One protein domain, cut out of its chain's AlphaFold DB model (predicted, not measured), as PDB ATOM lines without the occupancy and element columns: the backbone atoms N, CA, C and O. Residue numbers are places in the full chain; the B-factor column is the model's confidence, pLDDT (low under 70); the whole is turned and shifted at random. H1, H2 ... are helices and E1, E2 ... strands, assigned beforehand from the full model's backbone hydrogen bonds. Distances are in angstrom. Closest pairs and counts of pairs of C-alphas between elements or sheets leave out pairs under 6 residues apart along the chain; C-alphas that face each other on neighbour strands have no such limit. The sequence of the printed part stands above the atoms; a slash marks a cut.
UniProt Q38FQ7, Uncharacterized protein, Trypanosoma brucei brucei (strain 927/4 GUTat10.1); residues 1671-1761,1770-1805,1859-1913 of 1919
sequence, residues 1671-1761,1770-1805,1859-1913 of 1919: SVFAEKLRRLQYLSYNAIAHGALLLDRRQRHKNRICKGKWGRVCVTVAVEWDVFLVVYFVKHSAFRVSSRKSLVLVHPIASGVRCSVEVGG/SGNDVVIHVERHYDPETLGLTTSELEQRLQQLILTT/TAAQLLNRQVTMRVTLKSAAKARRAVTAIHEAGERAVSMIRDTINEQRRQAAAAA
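Overview. This is residues 1671 to 1761, 1770 to 1805 and 1859 to 1913 of the 1919 residues of an uncharacterized protein of Trypanosoma brucei brucei (strain 927/4 GUTat10.1) (UniProt Q38FQ7). A strongly twisted sheet of seven strands is folded back on itself, E4 E3 E2 facing E7 E6 E5 with E1 as the hinge, and the long helix H5 packs on it chiefly at E5, E1 and E6 before its last residues, 1903 to 1913, stick out. H1 runs along the edge strand E4, and H2 and H3 pack on H1, with H4 on H3. The printed part has 182 residues, with five named helices and seven named strands in the order H1 E1 E2 E3 E4 E5 E6 H2 H3 H4 E7 H5; the class is mixed, helices and strands. The antiparallel sheet runs E4 E3 E2 E1 E7 E6 E5. The whole is compact, with a radius of gyration of the C-alphas of 17.3 A, yet elongated, spanning 62 by 37 by 34 A.

Arrangement. H1, residues 1671 to 1690, is the hub, touching three helices. E1, residues 1702 to 1710, E2, 1713 to 1720, E3, 1724 to 1732, and E4, 1739 to 1748, form a meander, each strand the antiparallel neighbour of the one before, with N 1708 and O 1715 at 3.0 A, N 1718 and O 1726 at 2.9 A, and N 1727 and O 1745 at 2.9 A. H1 lies over E4 at a height over the sheet of 7.1 A, the closest C-alphas being Ser 1684 and Val 1746, 5.1 A. E5, residues 1753 to 1757, is the antiparallel neighbour of E6, residues 1773 to 1779, with N 1756 and O 1775 at 2.9 A. H2, residues 1784 to 1787, touches H1 residues 1678 to 1685 alone, closest at the C-alphas of Tyr 1682 and Leu 1787, 6.1 A. H3, residues 1791 to 1805, only grazes the sheet; its residues 1794 to 1798 alone touch H1, closest at the C-alphas of Ala 1689 and Leu 1794, 5.5 A, at a steep tilt of 42 degrees, the same way. H4, residues 1860 to 1864, touches H3, closest at the C-alphas of Glu 1795 and Ala 1860, 5.3 A. E7, residues 1867 to 1873, is antiparallel to E6, with N 1776 and O 1870 at 2.8 A, and to E1, with N 1873 and O 1709 at 2.8 A. H5, residues 1877 to 1913, is on the opposite face of the sheet from H4; the C-alphas of Val 1774 in E6 and Ala 1880 are 5.5 A apart, the closest of those two elements. H5 residues 1898 to 1902 alone touch H1, closest at the C-alphas of Phe 1673 and Arg 1899, 7.1 A, at a steep tilt of 57 degrees, opposite ways. Every O i to N i+4 pair is within hydrogen-bond range in H1, H3, H4 and H5; H2 is too short for one.

Along the chain. H1 begins at C-alpha 1671, (42.477, -0.884, 32.932), and is 28.8 A long. E4 measures 25.5 A, H3 21.1 A and H5 53.9 A, ending at C-alpha 1913, (42.970, -11.396, 14.799).

Size, cuts and confidence. The C-alphas of Phe 1735 and Ala 1913, 62.4 A apart, are the farthest. Residues 1762 to 1769 and 1806 to 1858 are not printed, with gaps of 10.2 A and 14.0 A between C-alphas. The link from H1 to E1 is long. The mean pLDDT of the printed part is 87.3, and it is under 70 at residues 1694 to 1700, 1733 to 1739, 1761, 1770 and 1805.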
ATOM      1  N   SER A1671      42.988  -2.038  33.689       91.80
ATOM      2  CA  SER A1671      42.477  -0.884  32.932       91.80
ATOM      3  C   SER A1671      41.135  -1.178  32.244       91.80
ATOM      4  O   SER A1671      40.205  -0.369  32.305       91.80
ATOM      5  N   VAL A1672      40.980  -2.372  31.656       91.54
ATOM      6  CA  VAL A1672      39.724  -2.792  31.014       91.54
ATOM      7  C   VAL A1672      38.640  -3.021  32.065       91.54
ATOM      8  O   VAL A1672      37.487  -2.640  31.852       91.54
ATOM      9  N   PHE A1673      38.991  -3.604  33.212       93.69
ATOM     10  CA  PHE A1673      38.069  -3.778  34.331       93.69
ATOM     11  C   PHE A1673      37.582  -2.428  34.872       93.69
ATOM     12  O   PHE A1673      36.374  -2.235  35.039       93.69
ATOM     13  N   ALA A1674      38.491  -1.469  35.067       93.29
ATOM     14  CA  ALA A1674      38.170  -0.110  35.490       93.29
ATOM     15  C   ALA A1674      37.237   0.592  34.489       93.29
ATOM     16  O   ALA A1674      36.233   1.181  34.889       93.29
ATOM     17  N   GLU A1675      37.483   0.455  33.185       93.24
ATOM     18  CA  GLU A1675      36.619   1.024  32.143       93.24
ATOM     19  C   GLU A1675      35.227   0.360  32.105       93.24
ATOM     20  O   GLU A1675      34.203   1.034  31.952       93.24
ATOM     21  N   LYS A1676      35.132  -0.961  32.313       93.06
ATOM     22  CA  LYS A1676      33.831  -1.645  32.455       93.06
ATOM     23  C   LYS A1676      33.078  -1.148  33.684       93.06
ATOM     24  O   LYS A1676      31.878  -0.875  33.596       93.06
ATOM     25  N   LEU A1677      33.776  -0.985  34.804       93.28
ATOM     26  CA  LEU A1677      33.205  -0.450  36.033       93.28
ATOM     27  C   LEU A1677      32.718   0.996  35.843       93.28
ATOM     28  O   LEU A1677      31.608   1.322  36.264       93.28
ATOM     29  N   ARG A1678      33.485   1.828  35.127       94.40
ATOM     30  CA  ARG A1678      33.111   3.199  34.747       94.40
ATOM     31  C   ARG A1678      31.787   3.232  33.982       94.40
ATOM     32  O   ARG A1678      30.883   3.994  34.332       94.40
ATOM     33  N   ARG A1679      31.618   2.347  32.993       93.99
ATOM     34  CA  ARG A1679      30.369   2.218  32.213       93.99
ATOM     35  C   ARG A1679      29.192   1.731  33.056       93.99
ATOM     36  O   ARG A1679      28.087   2.257  32.925       93.99
ATOM     37  N   LEU A1680      29.407   0.758  33.943       94.33
ATOM     38  CA  LEU A1680      28.366   0.295  34.868       94.33
ATOM     39  C   LEU A1680      27.943   1.403  35.840       94.33
ATOM     40  O   LEU A1680      26.757   1.543  36.156       94.33
ATOM     41  N   GLN A1681      28.886   2.229  36.285       94.65
ATOM     42  CA  GLN A1681      28.579   3.357  37.148       94.65
ATOM     43  C   GLN A1681      27.782   4.445  36.409       94.65
ATOM     44  O   GLN A1681      26.801   4.952  36.953       94.65
ATOM     45  N   TYR A1682      28.101   4.720  35.140       94.31
ATOM     46  CA  TYR A1682      27.297   5.599  34.279       94.31
ATOM     47  C   TYR A1682      25.850   5.096  34.135       94.31
ATOM     48  O   TYR A1682      24.894   5.847  34.342       94.31
ATOM     49  N   LEU A1683      25.668   3.795  33.873       92.52
ATOM     50  CA  LEU A1683      24.340   3.173  33.817       92.52
ATOM     51  C   LEU A1683      23.583   3.280  35.146       92.52
ATOM     52  O   LEU A1683      22.360   3.430  35.143       92.52
ATOM     53  N   SER A1684      24.294   3.239  36.273       91.68
ATOM     54  CA  SER A1684      23.702   3.372  37.607       91.68
ATOM     55  C   SER A1684      23.138   4.771  37.845       91.68
ATOM     56  O   SER A1684      21.988   4.894  38.267       91.68
ATOM     57  N   TYR A1685      23.889   5.822  37.506       92.73
ATOM     58  CA  TYR A1685      23.389   7.198  37.587       92.73
ATOM     59  C   TYR A1685      22.205   7.430  36.646       92.73
ATOM     60  O   TYR A1685      21.191   7.986  37.067       92.73
ATOM     61  N   ASN A1686      22.263   6.918  35.414       87.20
ATOM     62  CA  ASN A1686      21.125   6.979  34.494       87.20
ATOM     63  C   ASN A1686      19.890   6.248  35.043       87.20
ATOM     64  O   ASN A1686      18.767   6.744  34.933       87.20
ATOM     65  N   ALA A1687      20.070   5.093  35.683       87.90
ATOM     66  CA  ALA A1687      18.966   4.365  36.299       87.90
ATOM     67  C   ALA A1687      18.334   5.131  37.471       87.90
ATOM     68  O   ALA A1687      17.110   5.091  37.632       87.90
ATOM     69  N   ILE A1688      19.143   5.850  38.258       84.81
ATOM     70  CA  ILE A1688      18.666   6.777  39.296       84.81
ATOM     71  C   ILE A1688      17.868   7.916  38.646       84.81
ATOM     72  O   ILE A1688      16.735   8.165  39.053       84.81
ATOM     73  N   ALA A1689      18.401   8.534  37.586       81.57
ATOM     74  CA  ALA A1689      17.760   9.632  36.857       81.57
ATOM     75  C   ALA A1689      16.377   9.256  36.299       81.57
ATOM     76  O   ALA A1689      15.454  10.068  36.304       81.57
ATOM     77  N   HIS A1690      16.233   8.024  35.806       79.65
ATOM     78  CA  HIS A1690      14.996   7.530  35.195       79.65
ATOM     79  C   HIS A1690      14.067   6.794  36.171       79.65
ATOM     80  O   HIS A1690      12.951   6.427  35.801       79.65
ATOM     81  N   GLY A1691      14.506   6.536  37.408       78.36
ATOM     82  CA  GLY A1691      13.765   5.724  38.377       78.36
ATOM     83  C   GLY A1691      13.625   4.245  37.979       78.36
ATOM     84  O   GLY A1691      12.811   3.522  38.562       78.36
ATOM     85  N   ALA A1692      14.388   3.786  36.982       77.83
ATOM     86  CA  ALA A1692      14.401   2.417  36.483       77.83
ATOM     87  C   ALA A1692      15.725   2.106  35.770       77.83
ATOM     88  O   ALA A1692      16.192   2.888  34.950       77.83
ATOM     89  N   LEU A1693      16.272   0.907  35.993       75.60
ATOM     90  CA  LEU A1693      17.281   0.324  35.102       75.60
ATOM     91  C   LEU A1693      16.635   0.114  33.721       75.60
ATOM     92  O   LEU A1693      15.695  -0.674  33.620       75.60
ATOM     93  N   LEU A1694      17.075   0.820  32.674       65.73
ATOM     94  CA  LEU A1694      16.504   0.772  31.313       65.73
ATOM     95  C   LEU A1694      16.965  -0.463  30.513       65.73
ATOM     96  O   LEU A1694      17.429  -0.352  29.386       65.73
ATOM     97  N   LEU A1695      16.835  -1.652  31.099       61.04
ATOM     98  CA  LEU A1695      17.159  -2.922  30.442       61.04
ATOM     99  C   LEU A1695      15.902  -3.793  30.288       61.04
ATOM    100  O   LEU A1695      14.955  -3.668  31.084       61.04
ATOM    101  N   ASP A1696      15.882  -4.656  29.268       60.16
ATOM    102  CA  ASP A1696      14.736  -5.509  28.920       60.16
ATOM    103  C   ASP A1696      14.251  -6.310  30.140       60.16
ATOM    104  O   ASP A1696      15.036  -6.911  30.874       60.16
ATOM    105  N   ARG A1697      12.934  -6.307  30.386       59.33
ATOM    106  CA  ARG A1697      12.304  -7.010  31.513       59.33
ATOM    107  C   ARG A1697      12.561  -8.514  31.485       59.33
ATOM    108  O   ARG A1697      12.583  -9.107  32.559       59.33
ATOM    109  N   ARG A1698      12.737  -9.114  30.300       57.59
ATOM    110  CA  ARG A1698      12.935 -10.568  30.145       57.59
ATOM    111  C   ARG A1698      14.262 -11.063  30.718       57.59
ATOM    112  O   ARG A1698      14.332 -12.199  31.163       57.59
ATOM    113  N   GLN A1699      15.270 -10.200  30.765       62.85
ATOM    114  CA  GLN A1699      16.616 -10.528  31.234       62.85
ATOM    115  C   GLN A1699      16.866 -10.085  32.695       62.85
ATOM    116  O   GLN A1699      17.949 -10.278  33.244       62.85
ATOM    117  N   ARG A1700      15.861  -9.503  33.373       65.52
ATOM    118  CA  ARG A1700      15.999  -9.016  34.755       65.52
ATOM    119  C   ARG A1700      15.965 -10.157  35.769       65.52
ATOM    120  O   ARG A1700      14.910 -10.472  36.324       65.52
ATOM    121  N   HIS A1701      17.130 -10.687  36.115       78.16
ATOM    122  CA  HIS A1701      17.287 -11.450  37.350       78.16
ATOM    123  C   HIS A1701      17.260 -10.482  38.538       78.16
ATOM    124  O   HIS A1701      18.137  -9.636  38.689       78.16
ATOM    125  N   LYS A1702      16.204 -10.546  39.357       88.04
ATOM    126  CA  LYS A1702      16.043  -9.721  40.565       88.04
ATOM    127  C   LYS A1702      16.122 -10.613  41.795       88.04
ATOM    128  O   LYS A1702      15.129 -11.243  42.163       88.04
ATOM    129  N   ASN A1703      17.262 -10.606  42.474       90.71
ATOM    130  CA  ASN A1703      17.435 -11.317  43.730       90.71
ATOM    131  C   ASN A1703      17.189 -10.373  44.914       90.71
ATOM    132  O   ASN A1703      17.912  -9.406  45.149       90.71
ATOM    133  N   ARG A1704      16.112 -10.606  45.664       93.99
ATOM    134  CA  ARG A1704      15.769  -9.760  46.811       93.99
ATOM    135  C   ARG A1704      16.566 -10.202  48.036       93.99
ATOM    136  O   ARG A1704      16.232 -11.218  48.632       93.99
ATOM    137  N   ILE A1705      17.496  -9.364  48.481       95.17
ATOM    138  CA  ILE A1705      18.326  -9.641  49.657       95.17
ATOM    139  C   ILE A1705      17.528  -9.463  50.949       95.17
ATOM    140  O   ILE A1705      17.372 -10.396  51.736       95.17
ATOM    141  N   CYS A1706      16.986  -8.267  51.192       95.77
ATOM    142  CA  CYS A1706      16.308  -7.992  52.455       95.77
ATOM    143  C   CYS A1706      15.209  -6.927  52.346       95.77
ATOM    144  O   CYS A1706      15.040  -6.220  51.348       95.77
ATOM    145  N   LYS A1707      14.392  -6.848  53.400       95.68
ATOM    146  CA  LYS A1707      13.406  -5.788  53.615       95.68
ATOM    147  C   LYS A1707      13.623  -5.227  55.012       95.68
ATOM    148  O   LYS A1707      13.500  -5.978  55.980       95.68
ATOM    149  N   GLY A1708      13.890  -3.932  55.093       95.50
ATOM    150  CA  GLY A1708      14.212  -3.243  56.334       95.50
ATOM    151  C   GLY A1708      13.558  -1.879  56.436       95.50
ATOM    152  O   GLY A1708      12.653  -1.543  55.665       95.50
ATOM    153  N   LYS A1709      14.031  -1.096  57.396       93.31
ATOM    154  CA  LYS A1709      13.732   0.326  57.524       93.31
ATOM    155  C   LYS A1709      15.038   1.112  57.457       93.31
ATOM    156  O   LYS A1709      15.995   0.728  58.111       93.31
ATOM    157  N   TRP A1710      15.065   2.177  56.670       91.93
ATOM    158  CA  TRP A1710      16.112   3.191  56.723       91.93
ATOM    159  C   TRP A1710      15.511   4.407  57.422       91.93
ATOM    160  O   TRP A1710      14.572   5.027  56.910       91.93
ATOM    161  N   GLY A1711      15.935   4.644  58.664       90.79
ATOM    162  CA  GLY A1711      15.205   5.520  59.580       90.79
ATOM    163  C   GLY A1711      13.757   5.042  59.746       90.79
ATOM    164  O   GLY A1711      13.492   3.893  60.103       90.79
ATOM    165  N   ARG A1712      12.786   5.907  59.432       88.00
ATOM    166  CA  ARG A1712      11.351   5.563  59.484       88.00
ATOM    167  C   ARG A1712      10.802   4.983  58.174       88.00
ATOM    168  O   ARG A1712       9.657   4.525  58.146       88.00
ATOM    169  N   VAL A1713      11.585   4.958  57.093       88.81
ATOM    170  CA  VAL A1713      11.098   4.584  55.758       88.81
ATOM    171  C   VAL A1713      11.382   3.117  55.458       88.81
ATOM    172  O   VAL A1713      12.505   2.640  55.575       88.81
ATOM    173  N   CYS A1714      10.357   2.366  55.050       93.01
ATOM    174  CA  CYS A1714      10.538   0.974  54.644       93.01
ATOM    175  C   CYS A1714      11.331   0.887  53.337       93.01
ATOM    176  O   CYS A1714      10.913   1.427  52.315       93.01
ATOM    177  N   VAL A1715      12.420   0.124  53.354       94.56
ATOM    178  CA  VAL A1715      13.283  -0.128  52.198       94.56
ATOM    179  C   VAL A1715      13.288  -1.606  51.823       94.56
ATOM    180  O   VAL A1715      13.071  -2.498  52.647       94.56
ATOM    181  N   THR A1716      13.505  -1.894  50.546       95.67
ATOM    182  CA  THR A1716      13.847  -3.230  50.050       95.67
ATOM    183  C   THR A1716      15.165  -3.144  49.308       95.67
ATOM    184  O   THR A1716      15.250  -2.415  48.326       95.67
ATOM    185  N   VAL A1717      16.152  -3.910  49.763       96.27
ATOM    186  CA  VAL A1717      17.456  -4.042  49.109       96.27
ATOM    187  C   VAL A1717      17.413  -5.294  48.239       96.27
ATOM    188  O   VAL A1717      16.964  -6.359  48.683       96.27
ATOM    189  N   ALA A1718      17.813  -5.160  46.984       96.15
ATOM    190  CA  ALA A1718      17.886  -6.243  46.016       96.15
ATOM    191  C   ALA A1718      19.169  -6.114  45.197       96.15
ATOM    192  O   ALA A1718      19.704  -5.019  45.071       96.15
ATOM    193  N   VAL A1719      19.618  -7.221  44.623       94.42
ATOM    194  CA  VAL A1719      20.605  -7.219  43.549       94.42
ATOM    195  C   VAL A1719      19.873  -7.522  42.252       94.42
ATOM    196  O   VAL A1719      19.058  -8.446  42.188       94.42
ATOM    197  N   GLU A1720      20.097  -6.695  41.242       93.20
ATOM    198  CA  GLU A1720      19.537  -6.873  39.907       93.20
ATOM    199  C   GLU A1720      20.658  -7.131  38.913       93.20
ATOM    200  O   GLU A1720      21.706  -6.489  38.985       93.20
ATOM    201  N   TRP A1721      20.420  -8.074  37.998       86.77
ATOM    202  CA  TRP A1721      21.388  -8.527  36.991       86.77
ATOM    203  C   TRP A1721      22.663  -9.129  37.571       86.77
ATOM    204  O   TRP A1721      23.672  -9.200  36.883       86.77
ATOM    205  N   ASP A1722      22.634  -9.478  38.857       89.76
ATOM    206  CA  ASP A1722      23.793  -9.922  39.630       89.76
ATOM    207  C   ASP A1722      24.959  -8.915  39.684       89.76
ATOM    208  O   ASP A1722      25.959  -9.195  40.328       89.76
ATOM    209  N   VAL A1723      24.807  -7.714  39.104       93.44
ATOM    210  CA  VAL A1723      25.846  -6.670  39.043       93.44
ATOM    211  C   VAL A1723      25.438  -5.344  39.686       93.44
ATOM    212  O   VAL A1723      26.315  -4.539  39.982       93.44
ATOM    213  N   PHE A1724      24.150  -5.089  39.947       96.23
ATOM    214  CA  PHE A1724      23.690  -3.837  40.565       96.23
ATOM    215  C   PHE A1724      23.041  -4.064  41.925       96.23
ATOM    216  O   PHE A1724      22.043  -4.775  42.028       96.23
ATOM    217  N   LEU A1725      23.520  -3.370  42.954       96.45
ATOM    218  CA  LEU A1725      22.796  -3.201  44.209       96.45
ATOM    219  C   LEU A1725      21.719  -2.125  44.019       96.45
ATOM    220  O   LEU A1725      22.026  -0.983  43.680       96.45
ATOM    221  N   VAL A1726      20.456  -2.478  44.261       95.53
ATOM    222  CA  VAL A1726      19.305  -1.584  44.104       95.53
ATOM    223  C   VAL A1726      18.520  -1.466  45.407       95.53
ATOM    224  O   VAL A1726      18.050  -2.460  45.971       95.53
ATOM    225  N   VAL A1727      18.304  -0.229  45.855       94.43
ATOM    226  CA  VAL A1727      17.511   0.082  47.052       94.43
ATOM    227  C   VAL A1727      16.205   0.754  46.655       94.43
ATOM    228  O   VAL A1727      16.177   1.789  45.991       94.43
ATOM    229  N   TYR A1728      15.105   0.141  47.083       93.99
ATOM    230  CA  TYR A1728      13.745   0.581  46.802       93.99
ATOM    231  C   TYR A1728      13.077   1.145  48.054       93.99
ATOM    232  O   TYR A1728      12.937   0.408  49.033       93.99
ATOM    233  N   PHE A1729      12.539   2.366  48.007       90.01
ATOM    234  CA  PHE A1729      11.581   2.826  49.015       90.01
ATOM    235  C   PHE A1729      10.220   2.193  48.764       90.01
ATOM    236  O   PHE A1729       9.681   2.221  47.660       90.01
ATOM    237  N   VAL A1730       9.651   1.601  49.807       87.03
ATOM    238  CA  VAL A1730       8.364   0.915  49.758       87.03
ATOM    239  C   VAL A1730       7.343   1.759  50.503       87.03
ATOM    240  O   VAL A1730       7.283   1.736  51.733       87.03
ATOM    241  N   LYS A1731       6.487   2.468  49.763       80.44
ATOM    242  CA  LYS A1731       5.358   3.180  50.370       80.44
ATOM    243  C   LYS A1731       4.265   2.171  50.705       80.44
ATOM    244  O   LYS A1731       3.642   1.596  49.811       80.44
ATOM    245  N   HIS A1732       4.033   1.940  51.992       73.07
ATOM    246  CA  HIS A1732       2.887   1.167  52.458       73.07
ATOM    247  C   HIS A1732       1.643   2.063  52.458       73.07
ATOM    248  O   HIS A1732       1.550   3.009  53.230       73.07
ATOM    249  N   SER A1733       0.685   1.785  51.569       60.48
ATOM    250  CA  SER A1733      -0.660   2.353  51.692       60.48
ATOM    251  C   SER A1733      -1.378   1.680  52.864       60.48
ATOM    252  O   SER A1733      -1.366   0.449  52.952       60.48
ATOM    253  N   ALA A1734      -2.017   2.471  53.736       57.42
ATOM    254  CA  ALA A1734      -2.816   1.986  54.869       57.42
ATOM    255  C   ALA A1734      -3.855   0.930  54.445       57.42
ATOM    256  O   ALA A1734      -4.151  -0.000  55.187       57.42
ATOM    257  N   PHE A1735      -4.320   1.001  53.196       56.92
ATOM    258  CA  PHE A1735      -5.316   0.091  52.643       56.92
ATOM    259  C   PHE A1735      -4.757  -1.242  52.119       56.92
ATOM    260  O   PHE A1735      -5.469  -1.938  51.413       56.92
ATOM    261  N   ARG A1736      -3.504  -1.625  52.417       49.84
ATOM    262  CA  ARG A1736      -2.865  -2.918  52.051       49.84
ATOM    263  C   ARG A1736      -2.857  -3.319  50.555       49.84
ATOM    264  O   ARG A1736      -2.248  -4.334  50.237       49.84
ATOM    265  N   VAL A1737      -3.442  -2.553  49.625       44.62
ATOM    266  CA  VAL A1737      -3.684  -3.015  48.235       44.62
ATOM    267  C   VAL A1737      -2.616  -2.588  47.209       44.62
ATOM    268  O   VAL A1737      -2.533  -3.180  46.140       44.62
ATOM    269  N   SER A1738      -1.698  -1.661  47.505       48.83
ATOM    270  CA  SER A1738      -0.536  -1.453  46.619       48.83
ATOM    271  C   SER A1738       0.669  -0.895  47.365       48.83
ATOM    272  O   SER A1738       0.588   0.191  47.942       48.83
ATOM    273  N   SER A1739       1.803  -1.597  47.321       63.79
ATOM    274  CA  SER A1739       3.093  -1.012  47.685       63.79
ATOM    275  C   SER A1739       3.757  -0.461  46.427       63.79
ATOM    276  O   SER A1739       4.272  -1.236  45.617       63.79
ATOM    277  N   ARG A1740       3.739   0.861  46.237       75.75
ATOM    278  CA  ARG A1740       4.565   1.484  45.194       75.75
ATOM    279  C   ARG A1740       6.020   1.437  45.654       75.75
ATOM    280  O   ARG A1740       6.313   1.826  46.785       75.75
ATOM    281  N   LYS A1741       6.891   0.907  44.796       80.83
ATOM    282  CA  LYS A1741       8.341   0.896  44.992       80.83
ATOM    283  C   LYS A1741       8.926   2.026  44.154       80.83
ATOM    284  O   LYS A1741       8.746   1.991  42.941       80.83
ATOM    285  N   SER A1742       9.575   3.001  44.772       81.89
ATOM    286  CA  SER A1742      10.438   3.950  44.062       81.89
ATOM    287  C   SER A1742      11.879   3.479  44.183       81.89
ATOM    288  O   SER A1742      12.302   3.047  45.253       81.89
ATOM    289  N   LEU A1743      12.596   3.484  43.066       77.33
ATOM    290  CA  LEU A1743      14.026   3.206  43.020       77.33
ATOM    291  C   LEU A1743      14.776   4.456  43.491       77.33
ATOM    292  O   LEU A1743      14.386   5.567  43.141       77.33
ATOM    293  N   VAL A1744      15.783   4.262  44.338       80.28
ATOM    294  CA  VAL A1744      16.436   5.354  45.083       80.28
ATOM    295  C   VAL A1744      17.930   5.367  44.835       80.28
ATOM    296  O   VAL A1744      18.518   6.409  44.588       80.28
ATOM    297  N   LEU A1745      18.533   4.185  44.923       89.04
ATOM    298  CA  LEU A1745      19.957   3.989  44.770       89.04
ATOM    299  C   LEU A1745      20.171   2.792  43.858       89.04
ATOM    300  O   LEU A1745      19.553   1.744  44.059       89.04
ATOM    301  N   VAL A1746      21.051   2.973  42.883       91.68
ATOM    302  CA  VAL A1746      21.602   1.926  42.028       91.68
ATOM    303  C   VAL A1746      23.107   2.112  42.059       91.68
ATOM    304  O   VAL A1746      23.581   3.240  41.933       91.68
ATOM    305  N   HIS A1747      23.849   1.032  42.271       94.89
ATOM    306  CA  HIS A1747      25.310   1.062  42.277       94.89
ATOM    307  C   HIS A1747      25.873  -0.287  41.814       94.89
ATOM    308  O   HIS A1747      25.296  -1.314  42.188       94.89
ATOM    309  N   PRO A1748      26.962  -0.330  41.020       94.64
ATOM    310  CA  PRO A1748      27.596  -1.588  40.642       94.64
ATOM    311  C   PRO A1748      28.168  -2.293  41.876       94.64
ATOM    312  O   PRO A1748      29.062  -1.779  42.534       94.64
ATOM    313  N   ILE A1749      27.671  -3.485  42.199       94.97
ATOM    314  CA  ILE A1749      28.077  -4.221  43.406       94.97
ATOM    315  C   ILE A1749      29.509  -4.765  43.326       94.97
ATOM    316  O   ILE A1749      30.097  -5.079  44.355       94.97
ATOM    317  N   ALA A1750      30.077  -4.827  42.117       92.68
ATOM    318  CA  ALA A1750      31.441  -5.286  41.871       92.68
ATOM    319  C   ALA A1750      32.519  -4.396  42.513       92.68
ATOM    320  O   ALA A1750      33.661  -4.827  42.637       92.68
ATOM    321  N   SER A1751      32.201  -3.157  42.908       89.44
ATOM    322  CA  SER A1751      33.153  -2.317  43.633       89.44
ATOM    323  C   SER A1751      32.478  -1.305  44.554       89.44
ATOM    324  O   SER A1751      31.326  -0.911  44.369       89.44
ATOM    325  N   GLY A1752      33.218  -0.869  45.574       90.07
ATOM    326  CA  GLY A1752      32.824   0.241  46.439       90.07
ATOM    327  C   GLY A1752      31.676  -0.045  47.413       90.07
ATOM    328  O   GLY A1752      31.354   0.809  48.228       90.07
ATOM    329  N   VAL A1753      31.061  -1.228  47.397       92.99
ATOM    330  CA  VAL A1753      30.037  -1.599  48.386       92.99
ATOM    331  C   VAL A1753      30.695  -2.317  49.557       92.99
ATOM    332  O   VAL A1753      31.098  -3.470  49.442       92.99
ATOM    333  N   ARG A1754      30.755  -1.662  50.715       92.56
ATOM    334  CA  ARG A1754      31.129  -2.283  51.990       92.56
ATOM    335  C   ARG A1754      29.873  -2.443  52.831       92.56
ATOM    336  O   ARG A1754      29.086  -1.511  52.964       92.56
ATOM    337  N   CYS A1755      29.651  -3.623  53.394       92.86
ATOM    338  CA  CYS A1755      28.511  -3.857  54.271       92.86
ATOM    339  C   CYS A1755      28.963  -4.517  55.572       92.86
ATOM    340  O   CYS A1755      29.742  -5.464  55.562       92.86
ATOM    341  N   SER A1756      28.479  -4.003  56.698       92.27
ATOM    342  CA  SER A1756      28.767  -4.531  58.028       92.27
ATOM    343  C   SER A1756      27.482  -4.637  58.843       92.27
ATOM    344  O   SER A1756      26.498  -3.928  58.612       92.27
ATOM    345  N   VAL A1757      27.468  -5.580  59.783       90.97
ATOM    346  CA  VAL A1757      26.447  -5.614  60.832       90.97
ATOM    347  C   VAL A1757      27.027  -4.858  62.011       90.97
ATOM    348  O   VAL A1757      28.091  -5.228  62.502       90.97
ATOM    349  N   GLU A1758      26.342  -3.816  62.462       87.23
ATOM    350  CA  GLU A1758      26.748  -3.086  63.659       87.23
ATOM    351  C   GLU A1758      26.477  -3.991  64.868       87.23
ATOM    352  O   GLU A1758      25.340  -4.165  65.314       87.23
ATOM    353  N   VAL A1759      27.521  -4.678  65.334       77.47
ATOM    354  CA  VAL A1759      27.485  -5.432  66.586       77.47
ATOM    355  C   VAL A1759      27.616  -4.387  67.682       77.47
ATOM    356  O   VAL A1759      28.675  -3.779  67.791       77.47
ATOM    357  N   GLY A1760      26.530  -4.122  68.418       70.03
ATOM    358  CA  GLY A1760      26.517  -3.129  69.494       70.03
ATOM    359  C   GLY A1760      27.748  -3.299  70.383       70.03
ATOM    360  O   GLY A1760      27.910  -4.339  71.019       70.03
ATOM    361  N   GLY A1761      28.656  -2.322  70.331       56.47
ATOM    362  CA  GLY A1761      29.881  -2.335  71.117       56.47
ATOM    363  C   GLY A1761      29.545  -2.262  72.602       56.47
ATOM    364  O   GLY A1761      28.593  -1.585  72.984       56.47
ATOM    365  N   SER A1770      20.296  -2.686  69.254       67.76
ATOM    366  CA  SER A1770      20.082  -4.081  68.844       67.76
ATOM    367  C   SER A1770      20.893  -4.380  67.575       67.76
ATOM    368  O   SER A1770      20.774  -3.622  66.616       67.76
ATOM    369  N   GLY A1771      21.661  -5.478  67.529       82.91
ATOM    370  CA  GLY A1771      22.484  -5.909  66.376       82.91
ATOM    371  C   GLY A1771      21.700  -6.320  65.114       82.91
ATOM    372  O   GLY A1771      22.021  -7.301  64.448       82.91
ATOM    373  N   ASN A1772      20.611  -5.614  64.823       92.04
ATOM    374  CA  ASN A1772      19.667  -5.809  63.735       92.04
ATOM    375  C   ASN A1772      19.948  -4.885  62.538       92.04
ATOM    376  O   ASN A1772      19.263  -5.003  61.516       92.04
ATOM    377  N   ASP A1773      20.913  -3.977  62.667       93.64
ATOM    378  CA  ASP A1773      21.217  -2.956  61.674       93.64
ATOM    379  C   ASP A1773      22.298  -3.428  60.707       93.64
ATOM    380  O   ASP A1773      23.368  -3.891  61.102       93.64
ATOM    381  N   VAL A1774      21.993  -3.311  59.418       95.45
ATOM    382  CA  VAL A1774      22.956  -3.485  58.334       95.45
ATOM    383  C   VAL A1774      23.398  -2.102  57.891       95.45
ATOM    384  O   VAL A1774      22.582  -1.336  57.372       95.45
ATOM    385  N   VAL A1775      24.670  -1.783  58.086       95.28
ATOM    386  CA  VAL A1775      25.280  -0.562  57.561       95.28
ATOM    387  C   VAL A1775      25.850  -0.896  56.188       95.28
ATOM    388  O   VAL A1775      26.721  -1.752  56.064       95.28
ATOM    389  N   ILE A1776      25.320  -0.267  55.144       95.65
ATOM    390  CA  ILE A1776      25.813  -0.386  53.771       95.65
ATOM    391  C   ILE A1776      26.485   0.940  53.428       95.65
ATOM    392  O   ILE A1776      25.821   1.970  53.317       95.65
ATOM    393  N   HIS A1777      27.798   0.905  53.282       95.91
ATOM    394  CA  HIS A1777      28.617   2.007  52.810       95.91
ATOM    395  C   HIS A1777      28.877   1.811  51.316       95.91
ATOM    396  O   HIS A1777      29.469   0.815  50.906       95.91
ATOM    397  N   VAL A1778      28.414   2.746  50.498       95.44
ATOM    398  CA  VAL A1778      28.601   2.743  49.049       95.44
ATOM    399  C   VAL A1778      29.572   3.853  48.690       95.44
ATOM    400  O   VAL A1778      29.283   5.027  48.886       95.44
ATOM    401  N   GLU A1779      30.717   3.467  48.155       94.63
ATOM    402  CA  GLU A1779      31.759   4.340  47.649       94.63
ATOM    403  C   GLU A1779      31.774   4.297  46.120       94.63
ATOM    404  O   GLU A1779      31.874   3.253  45.474       94.63
ATOM    405  N   ARG A1780      31.647   5.470  45.525       93.00
ATOM    406  CA  ARG A1780      31.618   5.689  44.090       93.00
ATOM    407  C   ARG A1780      33.009   6.082  43.628       93.00
ATOM    408  O   ARG A1780      33.622   6.995  44.173       93.00
ATOM    409  N   HIS A1781      33.512   5.381  42.621       92.69
ATOM    410  CA  HIS A1781      34.845   5.660  42.089       92.69
ATOM    411  C   HIS A1781      34.821   6.908  41.203       92.69
ATOM    412  O   HIS A1781      35.763   7.695  41.224       92.69
ATOM    413  N   TYR A1782      33.711   7.107  40.487       93.67
ATOM    414  CA  TYR A1782      33.511   8.224  39.570       93.67
ATOM    415  C   TYR A1782      32.367   9.139  40.024       93.67
ATOM    416  O   TYR A1782      31.234   8.694  40.233       93.67
ATOM    417  N   ASP A1783      32.632  10.431  40.149       91.49
ATOM    418  CA  ASP A1783      31.575  11.424  40.346       91.49
ATOM    419  C   ASP A1783      30.749  11.553  39.053       91.49
ATOM    420  O   ASP A1783      31.287  11.313  37.965       91.49
ATOM    421  N   PRO A1784      29.447  11.886  39.113       91.36
ATOM    422  CA  PRO A1784      28.591  11.917  37.923       91.36
ATOM    423  C   PRO A1784      29.154  12.820  36.812       91.36
ATOM    424  O   PRO A1784      29.114  12.445  35.639       91.36
ATOM    425  N   GLU A1785      29.793  13.931  37.184       91.65
ATOM    426  CA  GLU A1785      30.430  14.871  36.253       91.65
ATOM    427  C   GLU A1785      31.583  14.232  35.471       91.65
ATOM    428  O   GLU A1785      31.683  14.410  34.258       91.65
ATOM    429  N   THR A1786      32.389  13.380  36.114       91.36
ATOM    430  CA  THR A1786      33.487  12.642  35.450       91.36
ATOM    431  C   THR A1786      32.995  11.593  34.442       91.36
ATOM    432  O   THR A1786      33.766  11.073  33.626       91.36
ATOM    433  N   LEU A1787      31.698  11.279  34.484       92.03
ATOM    434  CA  LEU A1787      31.005  10.396  33.549       92.03
ATOM    435  C   LEU A1787      30.176  11.168  32.509       92.03
ATOM    436  O   LEU A1787      29.423  10.548  31.760       92.03
ATOM    437  N   GLY A1788      30.289  12.500  32.461       91.54
ATOM    438  CA  GLY A1788      29.541  13.352  31.534       91.54
ATOM    439  C   GLY A1788      28.072  13.557  31.916       91.54
ATOM    440  O   GLY A1788      27.266  13.910  31.059       91.54
ATOM    441  N   LEU A1789      27.700  13.319  33.179       90.59
ATOM    442  CA  LEU A1789      26.362  13.594  33.705       90.59
ATOM    443  C   LEU A1789      26.426  14.798  34.642       90.59
ATOM    444  O   LEU A1789      27.183  14.798  35.609       90.59
ATOM    445  N   THR A1790      25.613  15.822  34.393       90.04
ATOM    446  CA  THR A1790      25.592  16.992  35.278       90.04
ATOM    447  C   THR A1790      24.900  16.642  36.599       90.04
ATOM    448  O   THR A1790      23.789  16.101  36.618       90.04
ATOM    449  N   THR A1791      25.558  16.933  37.724       90.09
ATOM    450  CA  THR A1791      25.026  16.636  39.065       90.09
ATOM    451  C   THR A1791      23.686  17.333  39.297       90.09
ATOM    452  O   THR A1791      22.758  16.730  39.829       90.09
ATOM    453  N   SER A1792      23.538  18.565  38.802       89.15
ATOM    454  CA  SER A1792      22.308  19.358  38.898       89.15
ATOM    455  C   SER A1792      21.118  18.727  38.166       89.15
ATOM    456  O   SER A1792      20.010  18.712  38.705       89.15
ATOM    457  N   GLU A1793      21.318  18.153  36.974       87.19
ATOM    458  CA  GLU A1793      20.244  17.466  36.244       87.19
ATOM    459  C   GLU A1793      19.816  16.182  36.966       87.19
ATOM    460  O   GLU A1793      18.619  15.902  37.105       87.19
ATOM    461  N   LEU A1794      20.787  15.416  37.470       86.68
ATOM    462  CA  LEU A1794      20.533  14.218  38.270       86.68
ATOM    463  C   LEU A1794      19.771  14.552  39.556       86.68
ATOM    464  O   LEU A1794      18.781  13.888  39.872       86.68
ATOM    465  N   GLU A1795      20.188  15.598  40.269       88.52
ATOM    466  CA  GLU A1795      19.518  16.084  41.473       88.52
ATOM    467  C   GLU A1795      18.088  16.514  41.181       88.52
ATOM    468  O   GLU A1795      17.169  16.084  41.877       88.52
ATOM    469  N   GLN A1796      17.876  17.310  40.132       86.88
ATOM    470  CA  GLN A1796      16.550  17.793  39.761       86.88
ATOM    471  C   GLN A1796      15.606  16.630  39.429       86.88
ATOM    472  O   GLN A1796      14.466  16.598  39.903       86.88
ATOM    473  N   ARG A1797      16.077  15.636  38.666       83.75
ATOM    474  CA  ARG A1797      15.285  14.438  38.334       83.75
ATOM    475  C   ARG A1797      14.985  13.588  39.565       83.75
ATOM    476  O   ARG A1797      13.855  13.128  39.746       83.75
ATOM    477  N   LEU A1798      15.963  13.414  40.452       82.07
ATOM    478  CA  LEU A1798      15.782  12.655  41.686       82.07
ATOM    479  C   LEU A1798      14.826  13.371  42.653       82.07
ATOM    480  O   LEU A1798      13.938  12.738  43.225       82.07
ATOM    481  N   GLN A1799      14.927  14.697  42.771       83.76
ATOM    482  CA  GLN A1799      13.972  15.523  43.509       83.76
ATOM    483  C   GLN A1799      12.562  15.388  42.926       83.76
ATOM    484  O   GLN A1799      11.613  15.205  43.685       83.76
ATOM    485  N   GLN A1800      12.399  15.389  41.599       83.96
ATOM    486  CA  GLN A1800      11.099  15.135  40.967       83.96
ATOM    487  C   GLN A1800      10.557  13.735  41.302       83.96
ATOM    488  O   GLN A1800       9.373  13.594  41.622       83.96
ATOM    489  N   LEU A1801      11.392  12.691  41.311       76.86
ATOM    490  CA  LEU A1801      10.987  11.333  41.709       76.86
ATOM    491  C   LEU A1801      10.562  11.249  43.187       76.86
ATOM    492  O   LEU A1801       9.560  10.603  43.522       76.86
ATOM    493  N   ILE A1802      11.273  11.941  44.078       75.75
ATOM    494  CA  ILE A1802      10.927  12.030  45.504       75.75
ATOM    495  C   ILE A1802       9.624  12.830  45.684       75.75
ATOM    496  O   ILE A1802       8.684  12.373  46.337       75.75
ATOM    497  N   LEU A1803       9.491  13.987  45.037       76.92
ATOM    498  CA  LEU A1803       8.300  14.836  45.137       76.92
ATOM    499  C   LEU A1803       7.055  14.165  44.550       76.92
ATOM    500  O   LEU A1803       5.977  14.245  45.142       76.92
ATOM    501  N   THR A1804       7.184  13.447  43.434       72.53
ATOM    502  CA  THR A1804       6.067  12.692  42.839       72.53
ATOM    503  C   THR A1804       5.623  11.520  43.717       72.53
ATOM    504  O   THR A1804       4.442  11.152  43.704       72.53
ATOM    505  N   THR A1805       6.518  10.958  44.540       65.64
ATOM    506  CA  THR A1805       6.146   9.947  45.543       65.64
ATOM    507  C   THR A1805       5.516  10.541  46.805       65.64
ATOM    508  O   THR A1805       4.664   9.876  47.420       65.64
ATOM    509  N   THR A1859      18.718  13.767  51.202       83.13
ATOM    510  CA  THR A1859      18.553  14.710  50.097       83.13
ATOM    511  C   THR A1859      19.053  14.080  48.794       83.13
ATOM    512  O   THR A1859      19.876  13.162  48.799       83.13
ATOM    513  N   ALA A1860      18.557  14.562  47.652       83.13
ATOM    514  CA  ALA A1860      19.034  14.095  46.350       83.13
ATOM    515  C   ALA A1860      20.564  14.236  46.223       83.13
ATOM    516  O   ALA A1860      21.216  13.305  45.759       83.13
ATOM    517  N   ALA A1861      21.120  15.332  46.750       84.97
ATOM    518  CA  ALA A1861      22.558  15.559  46.865       84.97
ATOM    519  C   ALA A1861      23.257  14.455  47.681       84.97
ATOM    520  O   ALA A1861      24.201  13.834  47.206       84.97
ATOM    521  N   GLN A1862      22.732  14.098  48.862       85.63
ATOM    522  CA  GLN A1862      23.291  13.011  49.680       85.63
ATOM    523  C   GLN A1862      23.274  11.650  48.973       85.63
ATOM    524  O   GLN A1862      24.162  10.834  49.202       85.63
ATOM    525  N   LEU A1863      22.283  11.389  48.115       87.31
ATOM    526  CA  LEU A1863      22.232  10.169  47.304       87.31
ATOM    527  C   LEU A1863      23.180  10.209  46.104       87.31
ATOM    528  O   LEU A1863      23.488   9.150  45.557       87.31
ATOM    529  N   LEU A1864      23.630  11.389  45.679       89.45
ATOM    530  CA  LEU A1864      24.564  11.591  44.568       89.45
ATOM    531  C   LEU A1864      26.015  11.767  45.027       89.45
ATOM    532  O   LEU A1864      26.915  11.565  44.218       89.45
ATOM    533  N   ASN A1865      26.237  11.982  46.327       90.47
ATOM    534  CA  ASN A1865      27.561  12.002  46.937       90.47
ATOM    535  C   ASN A1865      28.398  10.771  46.578       90.47
ATOM    536  O   ASN A1865      27.894   9.653  46.410       90.47
ATOM    537  N   ARG A1866      29.712  10.991  46.525       90.65
ATOM    538  CA  ARG A1866      30.701   9.950  46.262       90.65
ATOM    539  C   ARG A1866      30.670   8.833  47.306       90.65
ATOM    540  O   ARG A1866      30.874   7.672  46.976       90.65
ATOM    541  N   GLN A1867      30.376   9.169  48.556       93.15
ATOM    542  CA  GLN A1867      30.211   8.210  49.642       93.15
ATOM    543  C   GLN A1867      28.792   8.319  50.202       93.15
ATOM    544  O   GLN A1867      28.365   9.378  50.661       93.15
ATOM    545  N   VAL A1868      28.054   7.212  50.153       93.30
ATOM    546  CA  VAL A1868      26.679   7.106  50.645       93.30
ATOM    547  C   VAL A1868      26.631   5.999  51.683       93.30
ATOM    548  O   VAL A1868      26.762   4.822  51.356       93.30
ATOM    549  N   THR A1869      26.400   6.361  52.942       93.59
ATOM    550  CA  THR A1869      26.193   5.386  54.017       93.59
ATOM    551  C   THR A1869      24.709   5.265  54.327       93.59
ATOM    552  O   THR A1869      24.030   6.263  54.569       93.59
ATOM    553  N   MET A1870      24.189   4.040  54.346       93.88
ATOM    554  CA  MET A1870      22.809   3.755  54.732       93.88
ATOM    555  C   MET A1870      22.744   2.710  55.838       93.88
ATOM    556  O   MET A1870      23.357   1.650  55.758       93.88
ATOM    557  N   ARG A1871      21.942   2.999  56.862       94.77
ATOM    558  CA  ARG A1871      21.675   2.090  57.978       94.77
ATOM    559  C   ARG A1871      20.290   1.483  57.794       94.77
ATOM    560  O   ARG A1871      19.280   2.184  57.868       94.77
ATOM    561  N   VAL A1872      20.248   0.186  57.506       95.79
ATOM    562  CA  VAL A1872      19.023  -0.572  57.253       95.79
ATOM    563  C   VAL A1872      18.734  -1.491  58.434       95.79
ATOM    564  O   VAL A1872      19.317  -2.565  58.570       95.79
ATOM    565  N   THR A1873      17.765  -1.106  59.258       95.37
ATOM    566  CA  THR A1873      17.285  -1.904  60.387       95.37
ATOM    567  C   THR A1873      16.412  -3.052  59.899       95.37
ATOM    568  O   THR A1873      15.357  -2.848  59.278       95.37
ATOM    569  N   LEU A1874      16.836  -4.283  60.172       95.83
ATOM    570  CA  LEU A1874      16.093  -5.503  59.868       95.83
ATOM    571  C   LEU A1874      15.347  -6.028  61.099       95.83
ATOM    572  O   LEU A1874      15.489  -5.545  62.213       95.83
ATOM    573  N   LYS A1875      14.509  -7.050  60.903       92.94
ATOM    574  CA  LYS A1875      13.708  -7.638  61.995       92.94
ATOM    575  C   LYS A1875      14.523  -8.453  63.012       92.94
ATOM    576  O   LYS A1875      13.968  -8.849  64.026       92.94
ATOM    577  N   SER A1876      15.762  -8.821  62.686       92.68
ATOM    578  CA  SER A1876      16.572  -9.735  63.501       92.68
ATOM    579  C   SER A1876      18.032  -9.724  63.053       92.68
ATOM    580  O   SER A1876      18.282  -9.738  61.844       92.68
ATOM    581  N   ALA A1877      18.959  -9.881  63.993       90.36
ATOM    582  CA  ALA A1877      20.398  -9.940  63.754       90.36
ATOM    583  C   ALA A1877      20.803 -11.055  62.780       90.36
ATOM    584  O   ALA A1877      21.649 -10.864  61.913       90.36
ATOM    585  N   ALA A1878      20.134 -12.212  62.835       91.72
ATOM    586  CA  ALA A1878      20.370 -13.303  61.887       91.72
ATOM    587  C   ALA A1878      20.054 -12.904  60.433       91.72
ATOM    588  O   ALA A1878      20.761 -13.298  59.509       91.72
ATOM    589  N   LYS A1879      19.013 -12.088  60.217       94.52
ATOM    590  CA  LYS A1879      18.698 -11.533  58.891       94.52
ATOM    591  C   LYS A1879      19.692 -10.457  58.479       94.52
ATOM    592  O   LYS A1879      19.967 -10.366  57.291       94.52
ATOM    593  N   ALA A1880      20.218  -9.680  59.428       94.40
ATOM    594  CA  ALA A1880      21.271  -8.700  59.162       94.40
ATOM    595  C   ALA A1880      22.537  -9.395  58.660       94.40
ATOM    596  O   ALA A1880      22.995  -9.090  57.564       94.40
ATOM    597  N   ARG A1881      22.996 -10.433  59.369       94.52
ATOM    598  CA  ARG A1881      24.134 -11.260  58.943       94.52
ATOM    599  C   ARG A1881      23.914 -11.893  57.570       94.52
ATOM    600  O   ARG A1881      24.742 -11.712  56.691       94.52
ATOM    601  N   ARG A1882      22.761 -12.536  57.339       94.50
ATOM    602  CA  ARG A1882      22.432 -13.115  56.019       94.50
ATOM    603  C   ARG A1882      22.391 -12.074  54.902       94.50
ATOM    604  O   ARG A1882      22.771 -12.386  53.783       94.50
ATOM    605  N   ALA A1883      21.912 -10.861  55.186       95.58
ATOM    606  CA  ALA A1883      21.880  -9.791  54.199       95.58
ATOM    607  C   ALA A1883      23.293  -9.314  53.839       95.58
ATOM    608  O   ALA A1883      23.572  -9.153  52.658       95.58
ATOM    609  N   VAL A1884      24.177  -9.148  54.829       96.26
ATOM    610  CA  VAL A1884      25.592  -8.800  54.609       96.26
ATOM    611  C   VAL A1884      26.302  -9.883  53.797       96.26
ATOM    612  O   VAL A1884      26.876  -9.574  52.758       96.26
ATOM    613  N   THR A1885      26.174 -11.155  54.187       95.14
ATOM    614  CA  THR A1885      26.757 -12.280  53.436       95.14
ATOM    615  C   THR A1885      26.250 -12.317  51.991       95.14
ATOM    616  O   THR A1885      27.045 -12.407  51.066       95.14
ATOM    617  N   ALA A1886      24.942 -12.150  51.773       94.87
ATOM    618  CA  ALA A1886      24.367 -12.161  50.429       94.87
ATOM    619  C   ALA A1886      24.822 -10.977  49.551       94.87
ATOM    620  O   ALA A1886      24.925 -11.138  48.337       94.87
ATOM    621  N   ILE A1887      25.076  -9.798  50.138       94.99
ATOM    622  CA  ILE A1887      25.651  -8.647  49.417       94.99
ATOM    623  C   ILE A1887      27.104  -8.953  49.038       94.99
ATOM    624  O   ILE A1887      27.469  -8.755  47.884       94.99
ATOM    625  N   HIS A1888      27.903  -9.485  49.966       95.61
ATOM    626  CA  HIS A1888      29.301  -9.840  49.707       95.61
ATOM    627  C   HIS A1888      29.428 -10.893  48.599       95.61
ATOM    628  O   HIS A1888      30.144 -10.693  47.626       95.61
ATOM    629  N   GLU A1889      28.669 -11.987  48.690       94.84
ATOM    630  CA  GLU A1889      28.658 -13.030  47.659       94.84
ATOM    631  C   GLU A1889      28.199 -12.503  46.293       94.84
ATOM    632  O   GLU A1889      28.663 -12.966  45.255       94.84
ATOM    633  N   ALA A1890      27.262 -11.551  46.272       94.00
ATOM    634  CA  ALA A1890      26.843 -10.917  45.029       94.00
ATOM    635  C   ALA A1890      27.938 -10.009  44.447       94.00
ATOM    636  O   ALA A1890      28.093  -9.982  43.231       94.00
ATOM    637  N   GLY A1891      28.718  -9.327  45.294       95.56
ATOM    638  CA  GLY A1891      29.920  -8.591  44.895       95.56
ATOM    639  C   GLY A1891      30.944  -9.489  44.205       95.56
ATOM    640  O   GLY A1891      31.304  -9.231  43.059       95.56
ATOM    641  N   GLU A1892      31.323 -10.591  44.851       95.13
ATOM    642  CA  GLU A1892      32.282 -11.565  44.302       95.13
ATOM    643  C   GLU A1892      31.812 -12.155  42.964       95.13
ATOM    644  O   GLU A1892      32.563 -12.192  41.988       95.13
ATOM    645  N   ARG A1893      30.531 -12.545  42.873       93.38
ATOM    646  CA  ARG A1893      29.949 -13.039  41.614       93.38
ATOM    647  C   ARG A1893      29.984 -11.985  40.508       93.38
ATOM    648  O   ARG A1893      30.271 -12.328  39.364       93.38
ATOM    649  N   ALA A1894      29.714 -10.720  40.830       94.18
ATOM    650  CA  ALA A1894      29.771  -9.631  39.859       94.18
ATOM    651  C   ALA A1894      31.198  -9.405  39.342       94.18
ATOM    652  O   ALA A1894      31.394  -9.248  38.137       94.18
ATOM    653  N   VAL A1895      32.197  -9.420  40.232       94.89
ATOM    654  CA  VAL A1895      33.614  -9.286  39.859       94.89
ATOM    655  C   VAL A1895      34.045 -10.439  38.955       94.89
ATOM    656  O   VAL A1895      34.615 -10.178  37.894       94.89
ATOM    657  N   SER A1896      33.725 -11.685  39.327       94.44
ATOM    658  CA  SER A1896      34.009 -12.868  38.500       94.44
ATOM    659  C   SER A1896      33.395 -12.717  37.114       94.44
ATOM    660  O   SER A1896      34.106 -12.768  36.119       94.44
ATOM    661  N   MET A1897      32.100 -12.398  37.042       92.39
ATOM    662  CA  MET A1897      31.388 -12.265  35.773       92.39
ATOM    663  C   MET A1897      31.999 -11.199  34.853       92.39
ATOM    664  O   MET A1897      32.095 -11.405  33.641       92.39
ATOM    665  N   ILE A1898      32.421 -10.056  35.404       92.41
ATOM    666  CA  ILE A1898      33.066  -8.995  34.616       92.41
ATOM    667  C   ILE A1898      34.420  -9.476  34.086       92.41
ATOM    668  O   ILE A1898      34.701  -9.280  32.904       92.41
ATOM    669  N   ARG A1899      35.237 -10.133  34.920       95.20
ATOM    670  CA  ARG A1899      36.532 -10.693  34.499       95.20
ATOM    671  C   ARG A1899      36.359 -11.770  33.431       95.20
ATOM    672  O   ARG A1899      37.018 -11.701  32.397       95.20
ATOM    673  N   ASP A1900      35.412 -12.682  33.618       93.53
ATOM    674  CA  ASP A1900      35.099 -13.744  32.657       93.53
ATOM    675  C   ASP A1900      34.648 -13.161  31.315       93.53
ATOM    676  O   ASP A1900      35.085 -13.604  30.254       93.53
ATOM    677  N   THR A1901      33.847 -12.093  31.349       91.78
ATOM    678  CA  THR A1901      33.418 -11.380  30.138       91.78
ATOM    679  C   THR A1901      34.590 -10.706  29.427       91.78
ATOM    680  O   THR A1901      34.652 -10.718  28.200       91.78
ATOM    681  N   ILE A1902      35.531 -10.108  30.165       92.84
ATOM    682  CA  ILE A1902      36.733  -9.496  29.580       92.84
ATOM    683  C   ILE A1902      37.611 -10.568  28.931       92.84
ATOM    684  O   ILE A1902      38.060 -10.387  27.798       92.84
ATOM    685  N   ASN A1903      37.812 -11.696  29.611       93.32
ATOM    686  CA  ASN A1903      38.585 -12.822  29.096       93.32
ATOM    687  C   ASN A1903      37.932 -13.425  27.848       93.32
ATOM    688  O   ASN A1903      38.620 -13.717  26.873       93.32
ATOM    689  N   GLU A1904      36.605 -13.546  27.829       91.91
ATOM    690  CA  GLU A1904      35.857 -13.976  26.648       91.91
ATOM    691  C   GLU A1904      36.015 -12.996  25.481       91.91
ATOM    692  O   GLU A1904      36.324 -13.409  24.367       91.91
ATOM    693  N   GLN A1905      35.896 -11.690  25.728       90.12
ATOM    694  CA  GLN A1905      36.099 -10.674  24.690       90.12
ATOM    695  C   GLN A1905      37.527 -10.686  24.141       90.12
ATOM    696  O   GLN A1905      37.715 -10.553  22.933       90.12
ATOM    697  N   ARG A1906      38.533 -10.900  24.996       90.84
ATOM    698  CA  ARG A1906      39.924 -11.083  24.560       90.84
ATOM    699  C   ARG A1906      40.092 -12.349  23.724       90.84
ATOM    700  O   ARG A1906      40.727 -12.277  22.679       90.84
ATOM    701  N   ARG A1907      39.486 -13.477  24.118       90.34
ATOM    702  CA  ARG A1907      39.499 -14.719  23.321       90.34
ATOM    703  C   ARG A1907      38.854 -14.520  21.952       90.34
ATOM    704  O   ARG A1907      39.420 -14.943  20.949       90.34
ATOM    705  N   GLN A1908      37.722 -13.822  21.888       90.88
ATOM    706  CA  GLN A1908      37.045 -13.506  20.627       90.88
ATOM    707  C   GLN A1908      37.870 -12.562  19.746       90.88
ATOM    708  O   GLN A1908      37.966 -12.792  18.542       90.88
ATOM    709  N   ALA A1909      38.505 -11.545  20.334       87.47
ATOM    710  CA  ALA A1909      39.393 -10.631  19.618       87.47
ATOM    711  C   ALA A1909      40.650 -11.344  19.099       87.47
ATOM    712  O   ALA A1909      41.012 -11.159  17.942       87.47
ATOM    713  N   ALA A1910      41.265 -12.218  19.899       87.98
ATOM    714  CA  ALA A1910      42.393 -13.043  19.475       87.98
ATOM    715  C   ALA A1910      41.992 -14.013  18.351       87.98
ATOM    716  O   ALA A1910      42.702 -14.129  17.359       87.98
ATOM    717  N   ALA A1911      40.817 -14.645  18.446       87.85
ATOM    718  CA  ALA A1911      40.283 -15.497  17.384       87.85
ATOM    719  C   ALA A1911      39.930 -14.711  16.109       87.85
ATOM    720  O   ALA A1911      39.995 -15.258  15.009       87.85
ATOM    721  N   ALA A1912      39.526 -13.444  16.224       84.68
ATOM    722  CA  ALA A1912      39.306 -12.561  15.079       84.68
ATOM    723  C   ALA A1912      40.634 -12.114  14.448       84.68
ATOM    724  O   ALA A1912      40.768 -12.169  13.230       84.68
ATOM    725  N   ALA A1913      41.633 -11.758  15.261       87.23
ATOM    726  CA  ALA A1913      42.970 -11.396  14.799       87.23
ATOM    727  C   ALA A1913      43.684 -12.580  14.129       87.23
ATOM    728  O   ALA A1913      44.233 -12.422  13.047       87.23
TER     729      ALA A1913